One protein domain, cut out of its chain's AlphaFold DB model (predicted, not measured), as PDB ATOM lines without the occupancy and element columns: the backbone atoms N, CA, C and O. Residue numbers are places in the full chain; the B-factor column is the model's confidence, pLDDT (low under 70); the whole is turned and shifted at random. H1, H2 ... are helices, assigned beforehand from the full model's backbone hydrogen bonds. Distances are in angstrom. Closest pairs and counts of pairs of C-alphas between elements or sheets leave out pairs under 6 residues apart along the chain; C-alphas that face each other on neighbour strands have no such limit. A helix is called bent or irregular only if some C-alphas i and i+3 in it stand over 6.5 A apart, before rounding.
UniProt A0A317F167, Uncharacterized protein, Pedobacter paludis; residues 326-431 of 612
ATOM      1  N   SER A 326     123.171 166.394 165.285       48.78
ATOM      2  CA  SER A 326     124.580 166.694 165.580       48.78
ATOM      3  C   SER A 326     125.320 165.508 166.214       48.78
ATOM      4  O   SER A 326     126.482 165.244 165.903       48.78
ATOM      5  N   ASP A 327     124.629 164.733 167.046       50.72
ATOM      6  CA  ASP A 327     125.234 163.627 167.805       50.72
ATOM      7  C   ASP A 327     125.383 162.380 166.931       50.72
ATOM      8  O   ASP A 327     126.396 161.679 166.962       50.72
ATOM      9  N   LYS A 328     124.403 162.174 166.042       57.66
ATOM     10  CA  LYS A 328     124.480 161.207 164.940       57.66
ATOM     11  C   LYS A 328     125.674 161.503 164.032       57.66
ATOM     12  O   LYS A 328     126.433 160.593 163.708       57.66
ATOM     13  N   ASN A 329     125.883 162.774 163.690       64.00
ATOM     14  CA  ASN A 329     127.024 163.189 162.880       64.00
ATOM     15  C   ASN A 329     128.359 162.980 163.608       64.00
ATOM     16  O   ASN A 329     129.331 162.602 162.963       64.00
ATOM     17  N   SER A 330     128.413 163.157 164.931       64.44
ATOM     18  CA  SER A 330     129.641 162.967 165.722       64.44
ATOM     19  C   SER A 330     130.056 161.495 165.811       64.44
ATOM     20  O   SER A 330     131.212 161.167 165.563       64.44
ATOM     21  N   MET A 331     129.110 160.583 166.067       67.00
ATOM     22  CA  MET A 331     129.384 159.140 166.084       67.00
ATOM     23  C   MET A 331     129.763 158.612 164.695       67.00
ATOM     24  O   MET A 331     130.708 157.840 164.563       67.00
ATOM     25  N   TYR A 332     129.055 159.051 163.650       73.56
ATOM     26  CA  TYR A 332     129.419 158.720 162.273       73.56
ATOM     27  C   TYR A 332     130.823 159.233 161.924       73.56
ATOM     28  O   TYR A 332     131.622 158.485 161.368       73.56
ATOM     29  N   SER A 333     131.151 160.470 162.317       72.75
ATOM     30  CA  SER A 333     132.481 161.053 162.101       72.75
ATOM     31  C   SER A 333     133.569 160.259 162.818       72.75
ATOM     32  O   SER A 333     134.557 159.922 162.187       72.75
ATOM     33  N   ALA A 334     133.355 159.836 164.069       72.50
ATOM     34  CA  ALA A 334     134.324 159.013 164.797       72.50
ATOM     35  C   ALA A 334     134.604 157.662 164.107       72.50
ATOM     36  O   ALA A 334     135.749 157.213 164.052       72.50
ATOM     37  N   ILE A 335     133.577 157.013 163.543       76.94
ATOM     38  CA  ILE A 335     133.755 155.776 162.759       76.94
ATOM     39  C   ILE A 335     134.548 156.062 161.480       76.94
ATOM     40  O   ILE A 335     135.449 155.305 161.124       76.94
ATOM     41  N   VAL A 336     134.215 157.150 160.785       80.12
ATOM     42  CA  VAL A 336     134.910 157.569 159.565       80.12
ATOM     43  C   VAL A 336     136.368 157.929 159.855       80.12
ATOM     44  O   VAL A 336     137.236 157.544 159.078       80.12
ATOM     45  N   ASP A 337     136.658 158.576 160.980       76.19
ATOM     46  CA  ASP A 337     138.015 158.924 161.401       76.19
ATOM     47  C   ASP A 337     138.858 157.665 161.642       76.19
ATOM     48  O   ASP A 337     139.954 157.564 161.095       76.19
ATOM     49  N   ILE A 338     138.311 156.647 162.326       77.31
ATOM     50  CA  ILE A 338     138.963 155.329 162.484       77.31
ATOM     51  C   ILE A 338     139.335 154.722 161.127       77.31
ATOM     52  O   ILE A 338     140.407 154.143 160.965       77.31
ATOM     53  N   LEU A 339     138.441 154.827 160.144       80.56
ATOM     54  CA  LEU A 339     138.663 154.260 158.815       80.56
ATOM     55  C   LEU A 339     139.670 155.086 157.996       80.56
ATOM     56  O   LEU A 339     140.484 154.516 157.265       80.56
ATOM     57  N   ASN A 340     139.644 156.411 158.140       77.62
ATOM     58  CA  ASN A 340     140.535 157.338 157.445       77.62
ATOM     59  C   ASN A 340     141.966 157.324 158.002       77.62
ATOM     60  O   ASN A 340     142.898 157.619 157.259       77.62
ATOM     61  N   GLU A 341     142.170 156.941 159.266       67.75
ATOM     62  CA  GLU A 341     143.511 156.716 159.828       67.75
ATOM     63  C   GLU A 341     144.303 155.630 159.067       67.75
ATOM     64  O   GLU A 341     145.536 155.639 159.081       67.75
ATOM     65  N   GLU A 342     143.613 154.706 158.388       64.50
ATOM     66  CA  GLU A 342     144.208 153.529 157.741       64.50
ATOM     67  C   GLU A 342     144.182 153.592 156.202       64.50
ATOM     68  O   GLU A 342     145.158 153.198 155.553       64.50
ATOM     69  N   ASP A 343     143.101 154.095 155.593       67.81
ATOM     70  CA  ASP A 343     142.970 154.274 154.137       67.81
ATOM     71  C   ASP A 343     142.033 155.456 153.827       67.81
ATOM     72  O   ASP A 343     140.876 155.454 154.234       67.81
ATOM     73  N   ASN A 344     142.488 156.434 153.034       65.06
ATOM     74  CA  ASN A 344     141.711 157.625 152.645       65.06
ATOM     75  C   ASN A 344     140.639 157.350 151.563       65.06
ATOM     76  O   ASN A 344     140.187 158.272 150.878       65.06
ATOM     77  N   ASN A 345     140.250 156.091 151.343       71.38
ATOM     78  CA  ASN A 345     139.213 155.732 150.378       71.38
ATOM     79  C   ASN A 345     137.809 156.027 150.930       71.38
ATOM     80  O   ASN A 345     137.167 155.167 151.536       71.38
ATOM     81  N   THR A 346     137.335 157.245 150.670       73.12
ATOM     82  CA  THR A 346     136.100 157.802 151.230       73.12
ATOM     83  C   THR A 346     134.850 156.989 150.898       73.12
ATOM     84  O   THR A 346     134.053 156.742 151.792       73.12
ATOM     85  N   GLU A 347     134.685 156.493 149.667       81.56
ATOM     86  CA  GLU A 347     133.464 155.759 149.280       81.56
ATOM     87  C   GLU A 347     133.337 154.413 150.012       81.56
ATOM     88  O   GLU A 347     132.275 154.061 150.526       81.56
ATOM     89  N   GLU A 348     134.427 153.646 150.087       81.94
ATOM     90  CA  GLU A 348     134.432 152.376 150.820       81.94
ATOM     91  C   GLU A 348     134.263 152.594 152.328       81.94
ATOM     92  O   GLU A 348     133.585 151.809 152.996       81.94
ATOM     93  N   ASN A 349     134.875 153.657 152.860       84.62
ATOM     94  CA  ASN A 349     134.769 154.008 154.272       84.62
ATOM     95  C   ASN A 349     133.332 154.394 154.629       84.62
ATOM     96  O   ASN A 349     132.817 153.916 155.633       84.62
ATOM     97  N   GLU A 350     132.654 155.163 153.775       86.06
ATOM     98  CA  GLU A 350     131.240 155.508 153.943       86.06
ATOM     99  C   GLU A 350     130.341 154.267 153.969       86.06
ATOM    100  O   GLU A 350     129.482 154.159 154.837       86.06
ATOM    101  N   ILE A 351     130.538 153.289 153.076       88.12
ATOM    102  CA  ILE A 351     129.704 152.071 153.051       88.12
ATOM    103  C   ILE A 351     129.801 151.299 154.373       88.12
ATOM    104  O   ILE A 351     128.781 150.862 154.914       88.12
ATOM    105  N   VAL A 352     131.021 151.122 154.890       87.50
ATOM    106  CA  VAL A 352     131.255 150.432 156.166       87.50
ATOM    107  C   VAL A 352     130.716 151.266 157.328       87.50
ATOM    108  O   VAL A 352     129.987 150.736 158.167       87.50
ATOM    109  N   ALA A 353     131.018 152.566 157.349       85.06
ATOM    110  CA  ALA A 353     130.587 153.479 158.398       85.06
ATOM    111  C   ALA A 353     129.062 153.562 158.489       85.06
ATOM    112  O   ALA A 353     128.529 153.444 159.583       85.06
ATOM    113  N   GLU A 354     128.347 153.687 157.368       86.31
ATOM    114  CA  GLU A 354     126.881 153.735 157.337       86.31
ATOM    115  C   GLU A 354     126.254 152.453 157.887       86.31
ATOM    116  O   GLU A 354     125.301 152.512 158.660       86.31
ATOM    117  N   ALA A 355     126.770 151.284 157.498       85.88
ATOM    118  CA  ALA A 355     126.224 150.012 157.952       85.88
ATOM    119  C   ALA A 355     126.454 149.793 159.454       85.88
ATOM    120  O   ALA A 355     125.530 149.385 160.158       85.88
ATOM    121  N   VAL A 356     127.661 150.087 159.947       82.38
ATOM    122  CA  VAL A 356     127.988 149.972 161.375       82.38
ATOM    123  C   VAL A 356     127.240 151.032 162.185       82.38
ATOM    124  O   VAL A 356     126.654 150.719 163.216       82.38
ATOM    125  N   PHE A 357     127.167 152.270 161.698       79.19
ATOM    126  CA  PHE A 357     126.397 153.344 162.322       79.19
ATOM    127  C   PHE A 357     124.914 152.986 162.450       79.19
ATOM    128  O   PHE A 357     124.354 153.134 163.532       79.19
ATOM    129  N   GLU A 358     124.274 152.488 161.386       76.44
ATOM    130  CA  GLU A 358     122.858 152.098 161.435       76.44
ATOM    131  C   GLU A 358     122.617 150.856 162.299       76.44
ATOM    132  O   GLU A 358     121.606 150.801 162.995       76.44
ATOM    133  N   TYR A 359     123.549 149.895 162.324       74.31
ATOM    134  CA  TYR A 359     123.512 148.786 163.287       74.31
ATOM    135  C   TYR A 359     123.458 149.299 164.730       74.31
ATOM    136  O   TYR A 359     122.678 148.817 165.549       74.31
ATOM    137  N   MET A 360     124.259 150.319 165.024       67.81
ATOM    138  CA  MET A 360     124.361 150.919 166.351       67.81
ATOM    139  C   MET A 360     123.219 151.903 166.653       67.81
ATOM    140  O   MET A 360     122.875 152.155 167.812       67.81
ATOM    141  N   ASN A 361     122.596 152.468 165.622       64.50
ATOM    142  CA  ASN A 361     121.526 153.448 165.738       64.50
ATOM    143  C   ASN A 361     120.143 152.775 165.762       64.50
ATOM    144  O   ASN A 361     119.313 152.945 164.871       64.50
ATOM    145  N   VAL A 362     119.825 152.089 166.858       51.81
ATOM    146  CA  VAL A 362     118.542 151.375 167.020       51.81
ATOM    147  C   VAL A 362     117.326 152.302 167.225       51.81
ATOM    148  O   VAL A 362     116.207 151.856 167.487       51.81
ATOM    149  N   SER A 363     117.478 153.624 167.057       47.19
ATOM    150  CA  SER A 363     116.338 154.548 167.140       47.19
ATOM    151  C   SER A 363     115.294 154.322 166.041       47.19
ATOM    152  O   SER A 363     114.190 154.825 166.199       47.19
ATOM    153  N   ASN A 364     115.552 153.450 165.059       43.97
ATOM    154  CA  ASN A 364     114.557 152.619 164.384       43.97
ATOM    155  C   ASN A 364     115.242 151.353 163.838       43.97
ATOM    156  O   ASN A 364     116.166 151.489 163.041       43.97
ATOM    157  N   TYR A 365     114.708 150.154 164.111       44.81
ATOM    158  CA  TYR A 365     114.772 149.019 163.166       44.81
ATOM    159  C   TYR A 365     114.017 149.420 161.880       44.81
ATOM    160  O   TYR A 365     112.949 148.914 161.549       44.81
ATOM    161  N   SER A 366     114.510 150.460 161.216       49.69
ATOM    162  CA  SER A 366     113.914 151.070 160.041       49.69
ATOM    163  C   SER A 366     114.368 150.305 158.814       49.69
ATOM    164  O   SER A 366     115.419 149.660 158.800       49.69
ATOM    165  N   SER A 367     113.610 150.470 157.740       55.41
ATOM    166  CA  SER A 367     114.055 150.228 156.369       55.41
ATOM    167  C   SER A 367     115.516 150.641 156.108       55.41
ATOM    168  O   SER A 367     116.178 149.994 155.301       55.41
ATOM    169  N   ASN A 368     116.055 151.646 156.813       69.88
ATOM    170  CA  ASN A 368     117.415 152.143 156.614       69.88
ATOM    171  C   ASN A 368     118.506 151.127 156.987       69.88
ATOM    172  O   ASN A 368     119.408 150.942 156.174       69.88
ATOM    173  N   TYR A 369     118.424 150.414 158.123       72.19
ATOM    174  CA  TYR A 369     119.437 149.396 158.459       72.19
ATOM    175  C   TYR A 369     119.467 148.288 157.406       72.19
ATOM    176  O   TYR A 369     120.530 147.937 156.903       72.19
ATOM    177  N   SER A 370     118.293 147.795 157.001       76.31
ATOM    178  CA  SER A 370     118.183 146.783 155.945       76.31
ATOM    179  C   SER A 370     118.801 147.267 154.626       76.31
ATOM    180  O   SER A 370     119.564 146.536 153.990       76.31
ATOM    181  N   VAL A 371     118.559 148.527 154.243       84.31
ATOM    182  CA  VAL A 371     119.148 149.141 153.041       84.31
ATOM    183  C   VAL A 371     120.671 149.262 153.156       84.31
ATOM    184  O   VAL A 371     121.379 148.850 152.234       84.31
ATOM    185  N   LYS A 372     121.204 149.774 154.274       87.69
ATOM    186  CA  LYS A 372     122.658 149.929 154.468       87.69
ATOM    187  C   LYS A 372     123.371 148.583 154.568       87.69
ATOM    188  O   LYS A 372     124.400 148.391 153.927       87.69
ATOM    189  N   MET A 373     122.782 147.620 155.271       86.69
ATOM    190  CA  MET A 373     123.285 146.251 155.336       86.69
ATOM    191  C   MET A 373     123.262 145.581 153.956       86.69
ATOM    192  O   MET A 373     124.220 144.912 153.585       86.69
ATOM    193  N   THR A 374     122.226 145.806 153.142       89.94
ATOM    194  CA  THR A 374     122.180 145.324 151.748       89.94
ATOM    195  C   THR A 374     123.291 145.947 150.899       89.94
ATOM    196  O   THR A 374     123.961 145.239 150.145       89.94
ATOM    197  N   ARG A 375     123.546 147.253 151.053       93.50
ATOM    198  CA  ARG A 375     124.652 147.949 150.375       93.50
ATOM    199  C   ARG A 375     126.010 147.370 150.783       93.50
ATOM    200  O   ARG A 375     126.814 147.073 149.902       93.50
ATOM    201  N   LEU A 376     126.240 147.147 152.081       94.94
ATOM    202  CA  LEU A 376     127.463 146.515 152.590       94.94
ATOM    203  C   LEU A 376     127.627 145.091 152.050       94.94
ATOM    204  O   LEU A 376     128.686 144.746 151.535       94.94
ATOM    205  N   LYS A 377     126.573 144.276 152.106       95.06
ATOM    206  CA  LYS A 377     126.544 142.919 151.545       95.06
ATOM    207  C   LYS A 377     126.959 142.903 150.077       95.06
ATOM    208  O   LYS A 377     127.872 142.169 149.707       95.06
ATOM    209  N   GLN A 378     126.341 143.745 149.249       94.75
ATOM    210  CA  GLN A 378     126.677 143.828 147.830       94.75
ATOM    211  C   GLN A 378     128.110 144.324 147.609       94.75
ATOM    212  O   GLN A 378     128.815 143.795 146.751       94.75
ATOM    213  N   HIS A 379     128.562 145.305 148.393       94.44
ATOM    214  CA  HIS A 379     129.935 145.795 148.340       94.44
ATOM    215  C   HIS A 379     130.948 144.684 148.651       94.44
ATOM    216  O   HIS A 379     131.886 144.477 147.883       94.44
ATOM    217  N   THR A 380     130.711 143.902 149.706       95.44
ATOM    218  CA  THR A 380     131.551 142.759 150.081       95.44
ATOM    219  C   THR A 380     131.571 141.689 148.987       95.44
ATOM    220  O   THR A 380     132.647 141.224 148.617       95.44
ATOM    221  N   LYS A 381     130.420 141.346 148.390       94.38
ATOM    222  CA  LYS A 381     130.359 140.407 147.249       94.38
ATOM    223  C   LYS A 381     131.168 140.913 146.055       94.38
ATOM    224  O   LYS A 381     131.947 140.162 145.477       94.38
ATOM    225  N   ASN A 382     131.029 142.197 145.722       91.06
ATOM    226  CA  ASN A 382     131.789 142.820 144.641       91.06
ATOM    227  C   ASN A 382     133.301 142.787 144.925       91.06
ATOM    228  O   ASN A 382     134.085 142.526 144.015       91.06
ATOM    229  N   ALA A 383     133.716 143.018 146.176       90.44
ATOM    230  CA  ALA A 383     135.115 142.922 146.587       90.44
ATOM    231  C   ALA A 383     135.665 141.495 146.412       90.44
ATOM    232  O   ALA A 383     136.733 141.335 145.817       90.44
ATOM    233  N   ILE A 384     134.893 140.478 146.816       90.38
ATOM    234  CA  ILE A 384     135.224 139.052 146.641       90.38
ATOM    235  C   ILE A 384     135.408 138.694 145.171       90.38
ATOM    236  O   ILE A 384     136.420 138.099 144.806       90.38
ATOM    237  N   THR A 385     134.482 139.106 144.302       86.56
ATOM    238  CA  THR A 385     134.607 138.872 142.855       86.56
ATOM    239  C   THR A 385     135.799 139.616 142.247       86.56
ATOM    240  O   THR A 385     136.375 139.158 141.262       86.56
ATOM    241  N   LYS A 386     136.192 140.761 142.821       84.62
ATOM    242  CA  LYS A 386     137.275 141.598 142.299       84.62
ATOM    243  C   LYS A 386     138.664 141.024 142.588       84.62
ATOM    244  O   LYS A 386     139.465 140.945 141.662       84.62
ATOM    245  N   SER A 387     138.997 140.716 143.848       82.12
ATOM    246  CA  SER A 387     140.320 140.171 144.240       82.12
ATOM    247  C   SER A 387     140.416 139.866 145.741       82.12
ATOM    248  O   SER A 387     139.727 140.513 146.528       82.12
ATOM    249  N   ILE A 388     141.393 139.040 146.161       84.94
ATOM    250  CA  ILE A 388     141.747 138.887 147.595       84.94
ATOM    251  C   ILE A 388     142.026 140.225 148.259       84.94
ATOM    252  O   ILE A 388     141.555 140.472 149.359       84.94
ATOM    253  N   ILE A 389     142.792 141.091 147.596       82.56
ATOM    254  CA  ILE A 389     143.216 142.369 148.173       82.56
ATOM    255  C   ILE A 389     141.997 143.250 148.477       82.56
ATOM    256  O   ILE A 389     141.933 143.876 149.532       82.56
ATOM    257  N   ALA A 390     141.012 143.281 147.578       85.12
ATOM    258  CA  ALA A 390     139.770 144.012 147.809       85.12
ATOM    259  C   ALA A 390     138.982 143.418 148.990       85.12
ATOM    260  O   ALA A 390     138.559 144.161 149.871       85.12
ATOM    261  N   THR A 391     138.848 142.090 149.056       89.31
ATOM    262  CA  THR A 391     138.209 141.407 150.195       89.31
ATOM    263  C   THR A 391     138.923 141.698 151.512       89.31
ATOM    264  O   THR A 391     138.277 142.017 152.506       89.31
ATOM    265  N   ALA A 392     140.258 141.638 151.518       87.81
ATOM    266  CA  ALA A 392     141.098 141.936 152.668       87.81
ATOM    267  C   ALA A 392     140.838 143.354 153.189       87.81
ATOM    268  O   ALA A 392     140.617 143.533 154.384       87.81
ATOM    269  N   LYS A 393     140.794 144.353 152.297       86.56
ATOM    270  CA  LYS A 393     140.490 145.745 152.663       86.56
ATOM    271  C   LYS A 393     139.132 145.884 153.347       86.56
ATOM    272  O   LYS A 393     139.053 146.512 154.399       86.56
ATOM    273  N   VAL A 394     138.083 145.279 152.788       90.38
ATOM    274  CA  VAL A 394     136.740 145.316 153.393       90.38
ATOM    275  C   VAL A 394     136.749 144.651 154.771       90.38
ATOM    276  O   VAL A 394     136.262 145.234 155.738       90.38
ATOM    277  N   ALA A 395     137.359 143.469 154.889       91.75
ATOM    278  CA  ALA A 395     137.451 142.747 156.153       91.75
ATOM    279  C   ALA A 395     138.223 143.527 157.230       91.75
ATOM    280  O   ALA A 395     137.770 143.586 158.369       91.75
ATOM    281  N   ARG A 396     139.335 144.187 156.873       88.81
ATOM    282  CA  ARG A 396     140.110 145.037 157.792       88.81
ATOM    283  C   ARG A 396     139.291 146.217 158.297       88.81
ATOM    284  O   ARG A 396     139.305 146.479 159.492       88.81
ATOM    285  N   LYS A 397     138.565 146.907 157.415       88.12
ATOM    286  CA  LYS A 397     137.708 148.044 157.792       88.12
ATOM    287  C   LYS A 397     136.613 147.625 158.771       88.12
ATOM    288  O   LYS A 397     136.407 148.289 159.781       88.12
ATOM    289  N   LEU A 398     135.957 146.491 158.506       91.50
ATOM    290  CA  LEU A 398     134.976 145.915 159.427       91.50
ATOM    291  C   LEU A 398     135.623 145.550 160.765       91.50
ATOM    292  O   LEU A 398     135.102 145.913 161.814       91.50
ATOM    293  N   TYR A 399     136.770 144.870 160.726       90.62
ATOM    294  CA  TYR A 399     137.487 144.460 161.924       90.62
ATOM    295  C   TYR A 399     137.925 145.655 162.772       90.62
ATOM    296  O   TYR A 399     137.655 145.652 163.960       90.62
ATOM    297  N   LEU A 400     138.513 146.700 162.189       85.38
ATOM    298  CA  LEU A 400     138.956 147.900 162.907       85.38
ATOM    299  C   LEU A 400     137.850 148.522 163.754       85.38
ATOM    300  O   LEU A 400     138.025 148.755 164.950       85.38
ATOM    301  N   VAL A 401     136.702 148.773 163.124       84.06
ATOM    302  CA  VAL A 401     135.586 149.424 163.804       84.06
ATOM    303  C   VAL A 401     135.014 148.483 164.858       84.06
ATOM    304  O   VAL A 401     134.943 148.857 166.022       84.06
ATOM    305  N   LEU A 402     134.669 147.246 164.486       86.56
ATOM    306  CA  LEU A 402     134.009 146.301 165.390       86.56
ATOM    307  C   LEU A 402     134.912 145.825 166.533       86.56
ATOM    308  O   LEU A 402     134.429 145.620 167.642       86.56
ATOM    309  N   ASN A 403     136.213 145.660 166.290       85.81
ATOM    310  CA  ASN A 403     137.176 145.258 167.312       85.81
ATOM    311  C   ASN A 403     137.343 146.365 168.348       85.81
ATOM    312  O   ASN A 403     137.294 146.074 169.533       85.81
ATOM    313  N   ARG A 404     137.394 147.638 167.933       77.88
ATOM    314  CA  ARG A 404     137.391 148.765 168.879       77.88
ATOM    315  C   ARG A 404     136.118 148.803 169.732       77.88
ATOM    316  O   ARG A 404     136.165 149.242 170.880       77.88
ATOM    317  N   LEU A 405     134.982 148.332 169.214       72.31
ATOM    318  CA  LEU A 405     133.765 148.176 170.024       72.31
ATOM    319  C   LEU A 405     133.899 147.038 171.034       72.31
ATOM    320  O   LEU A 405     133.545 147.216 172.198       72.31
ATOM    321  N   ALA A 406     134.420 145.899 170.580       76.31
ATOM    322  CA  ALA A 406     134.587 144.696 171.381       76.31
ATOM    323  C   ALA A 406     135.652 144.847 172.480       76.31
ATOM    324  O   ALA A 406     135.419 144.400 173.595       76.31
ATOM    325  N   GLU A 407     136.787 145.492 172.203       74.94
ATOM    326  CA  GLU A 407     137.875 145.716 173.169       74.94
ATOM    327  C   GLU A 407     137.427 146.565 174.349       74.94
ATOM    328  O   GLU A 407     137.733 146.248 175.489       74.94
ATOM    329  N   ASN A 408     136.666 147.621 174.073       62.97
ATOM    330  CA  ASN A 408     136.151 148.499 175.114       62.97
ATOM    331  C   ASN A 408     134.918 147.920 175.824       62.97
ATOM    332  O   ASN A 408     134.484 148.467 176.835       62.97
ATOM    333  N   ASN A 409     134.295 146.881 175.250       63.56
ATOM    334  CA  ASN A 409     133.086 146.253 175.775       63.56
ATOM    335  C   ASN A 409     132.982 144.775 175.351       63.56
ATOM    336  O   ASN A 409     132.174 144.436 174.469       63.56
ATOM    337  N   PRO A 410     133.721 143.864 176.006       66.62
ATOM    338  CA  PRO A 410     133.776 142.457 175.599       66.62
ATOM    339  C   PRO A 410     132.402 141.769 175.533       66.62
ATOM    340  O   PRO A 410     132.158 140.926 174.670       66.62
ATOM    341  N   GLY A 411     131.450 142.189 176.375       60.34
ATOM    342  CA  GLY A 411     130.076 141.676 176.383       60.34
ATOM    343  C   GLY A 411     129.262 141.930 175.106       60.34
ATOM    344  O   GLY A 411     128.228 141.292 174.922       60.34
ATOM    345  N   THR A 412     129.706 142.820 174.209       65.44
ATOM    346  CA  THR A 412     129.016 143.108 172.935       65.44
ATOM    347  C   THR A 412     129.314 142.101 171.829       65.44
ATOM    348  O   THR A 412     128.571 142.042 170.849       65.44
ATOM    349  N   ILE A 413     130.366 141.287 171.974       78.88
ATOM    350  CA  ILE A 413     130.865 140.386 170.925       78.88
ATOM    351  C   ILE A 413     129.758 139.476 170.385       78.88
ATOM    352  O   ILE A 413     129.584 139.381 169.170       78.88
ATOM    353  N   ASN A 414     128.963 138.860 171.267       75.62
ATOM    354  CA  ASN A 414     127.871 137.973 170.856       75.62
ATOM    355  C   ASN A 414     126.832 138.706 170.000       75.62
ATOM    356  O   ASN A 414     126.395 138.178 168.982       75.62
ATOM    357  N   ASN A 415     126.488 139.941 170.356       69.69
ATOM    358  CA  ASN A 415     125.485 140.718 169.632       69.69
ATOM    359  C   ASN A 415     126.024 141.271 168.311       69.69
ATOM    360  O   ASN A 415     125.296 141.276 167.317       69.69
ATOM    361  N   ILE A 416     127.299 141.667 168.261       81.44
ATOM    362  CA  ILE A 416     127.976 142.026 167.005       81.44
ATOM    363  C   ILE A 416     127.977 140.822 166.060       81.44
ATOM    364  O   ILE A 416     127.618 140.943 164.886       81.44
ATOM    365  N   ASN A 417     128.326 139.647 166.579       86.81
ATOM    366  CA  ASN A 417     128.307 138.410 165.817       86.81
ATOM    367  C   ASN A 417     126.899 138.107 165.294       86.81
ATOM    368  O   ASN A 417     126.693 138.087 164.085       86.81
ATOM    369  N   THR A 418     125.910 137.970 166.177       79.38
ATOM    370  CA  THR A 418     124.554 137.534 165.818       79.38
ATOM    371  C   THR A 418     123.811 138.508 164.903       79.38
ATOM    372  O   THR A 418     123.124 138.076 163.979       79.38
ATOM    373  N   TYR A 419     123.919 139.818 165.134       75.94
ATOM    374  CA  TYR A 419     123.054 140.797 164.464       75.94
ATOM    375  C   TYR A 419     123.728 141.574 163.330       75.94
ATOM    376  O   TYR A 419     123.019 142.186 162.525       75.94
ATOM    377  N   PHE A 420     125.061 141.538 163.233       85.50
ATOM    378  CA  PHE A 420     125.812 142.252 162.200       85.50
ATOM    379  C   PHE A 420     126.669 141.316 161.341       85.50
ATOM    380  O   PHE A 420     126.464 141.240 160.126       85.50
ATOM    381  N   LEU A 421     127.596 140.570 161.953       92.62
ATOM    382  CA  LEU A 421     128.533 139.728 161.203       92.62
ATOM    383  C   LEU A 421     127.858 138.491 160.611       92.62
ATOM    384  O   LEU A 421     128.075 138.206 159.441       92.62
ATOM    385  N   ASP A 422     127.011 137.780 161.348       90.00
ATOM    386  CA  ASP A 422     126.359 136.555 160.873       90.00
ATOM    387  C   ASP A 422     125.410 136.808 159.683       90.00
ATOM    388  O   ASP A 422     125.480 136.057 158.704       90.00
ATOM    389  N   PRO A 423     124.608 137.894 159.654       88.44
ATOM    390  CA  PRO A 423     123.863 138.285 158.459       88.44
ATOM    391  C   PRO A 423     124.746 138.562 157.237       88.44
ATOM    392  O   PRO A 423     124.346 138.233 156.117       88.44
ATOM    393  N   LEU A 424     125.924 139.169 157.423       94.25
ATOM    394  CA  LEU A 424     126.893 139.394 156.346       94.25
ATOM    395  C   LEU A 424     127.545 138.076 155.904       94.25
ATOM    396  O   LEU A 424     127.601 137.791 154.710       94.25
ATOM    397  N   ARG A 425     127.986 137.245 156.854       94.81
ATOM    398  CA  ARG A 425     128.597 135.929 156.617       94.81
ATOM    399  C   ARG A 425     127.655 135.008 155.857       94.81
ATOM    400  O   ARG A 425     128.093 134.352 154.922       94.81
ATOM    401  N   SER A 426     126.370 134.992 156.211       93.25
ATOM    402  CA  SER A 426     125.342 134.216 155.510       93.25
ATOM    403  C   SER A 426     125.247 134.599 154.029       93.25
ATOM    404  O   SER A 426     125.200 133.723 153.166       93.25
ATOM    405  N   GLU A 427     125.307 135.897 153.722       92.75
ATOM    406  CA  GLU A 427     125.315 136.380 152.340       92.75
ATOM    407  C   GLU A 427     126.605 135.979 151.612       92.75
ATOM    408  O   GLU A 427     126.560 135.446 150.502       92.75
ATOM    409  N   VAL A 428     127.762 136.200 152.241       94.81
ATOM    410  CA  VAL A 428     129.075 135.865 151.673       94.81
ATOM    411  C   VAL A 428     129.215 134.361 151.428       94.81
ATOM    412  O   VAL A 428     129.768 133.959 150.407       94.81
ATOM    413  N   ASN A 429     128.654 133.523 152.300       94.44
ATOM    414  CA  ASN A 429     128.672 132.067 152.177       94.44
ATOM    415  C   ASN A 429     128.114 131.578 150.829       94.44
ATOM    416  O   ASN A 429     128.599 130.587 150.295       94.44
ATOM    417  N   SER A 430     127.149 132.297 150.240       90.44
ATOM    418  CA  SER A 430     126.589 131.972 148.917       90.44
ATOM    419  C   SER A 430     127.558 132.187 147.745       90.44
ATOM    420  O   SER A 430     127.296 131.722 146.638       90.44
ATOM    421  N   THR A 431     128.668 132.894 147.971       90.19
ATOM    422  CA  THR A 431     129.668 133.230 146.943       90.19
ATOM    423  C   THR A 431     130.890 132.315 146.948       90.19
ATOM    424  O   THR A 431     131.757 132.463 146.093       90.19
TER     425      THR A 431
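What this domain is: This is residues 326 to 431 of the 612 residues of an uncharacterized protein of Pedobacter paludis (UniProt A0A317F167). Three crossed helices, H2, H3 and H4, make an up-and-down bundle, each running against the one before it. H1 packs across H2 at one side, and on the other side H5 folds back from H4 and reaches H3 with residues 424 to 428. The printed part has 106 residues with five named helices, H1 to H5 in chain order, and no named strand; the class is all helix. It is compact and rounded, with a radius of gyration of the C-alphas of 13.2 A and spans of 36 by 28 by 28 A.

How they stand to each other: H1, residues 326 to 340, touches H2, residues 346 to 360, opposite ways at a steep tilt of 50 degrees; their closest C-alphas, of Ile 335 and Ala 353, are 5.9 A apart. H2 and H3, residues 367 to 386, form a helical hairpin, closest at the C-alphas of Ala 355 and Lys 372, 5.0 A. H4, residues 388 to 408, is the hub, touching four helices; with residues 394 to 401 alone it touches H2, closest at the C-alphas of Val 352 and Leu 398, 6.7 A. H5, residues 410 to 429, touches H4 at a shallow tilt of 20 degrees, opposite ways, closest at the C-alphas of Ala 406 and Ile 413, 5.7 A. H1 is apart from H3 and H5. In H1, H2 and H3 every O i to N i+4 pair is within hydrogen-bond range; in H4 16 of 17 are, in H5 12 of 16.

Where its parts are: H1 begins at C-alpha 326 (124.580, 166.694, 165.580) and measures 20.2 A, H2 20.3 A, H3 28.5 A. H4 measures 29.7 A, with a kink of 27 degrees near residue 401. H5 measures 26.1 A, ends at C-alpha 429 (128.672, 132.067, 152.177), has a kink of 42 degrees near residue 423, and is irregular: C-alphas 411 and 414 are 7.0 A apart.

The domain as a whole: The two C-alphas farthest apart, of Ser 326 and Thr 431, are 38.6 A apart. The printed part has no cut and no long link. Its mean pLDDT is 79.0; residues 326 to 331, 341 to 344, 360 to 368, 408 to 412 and 415 are under 70.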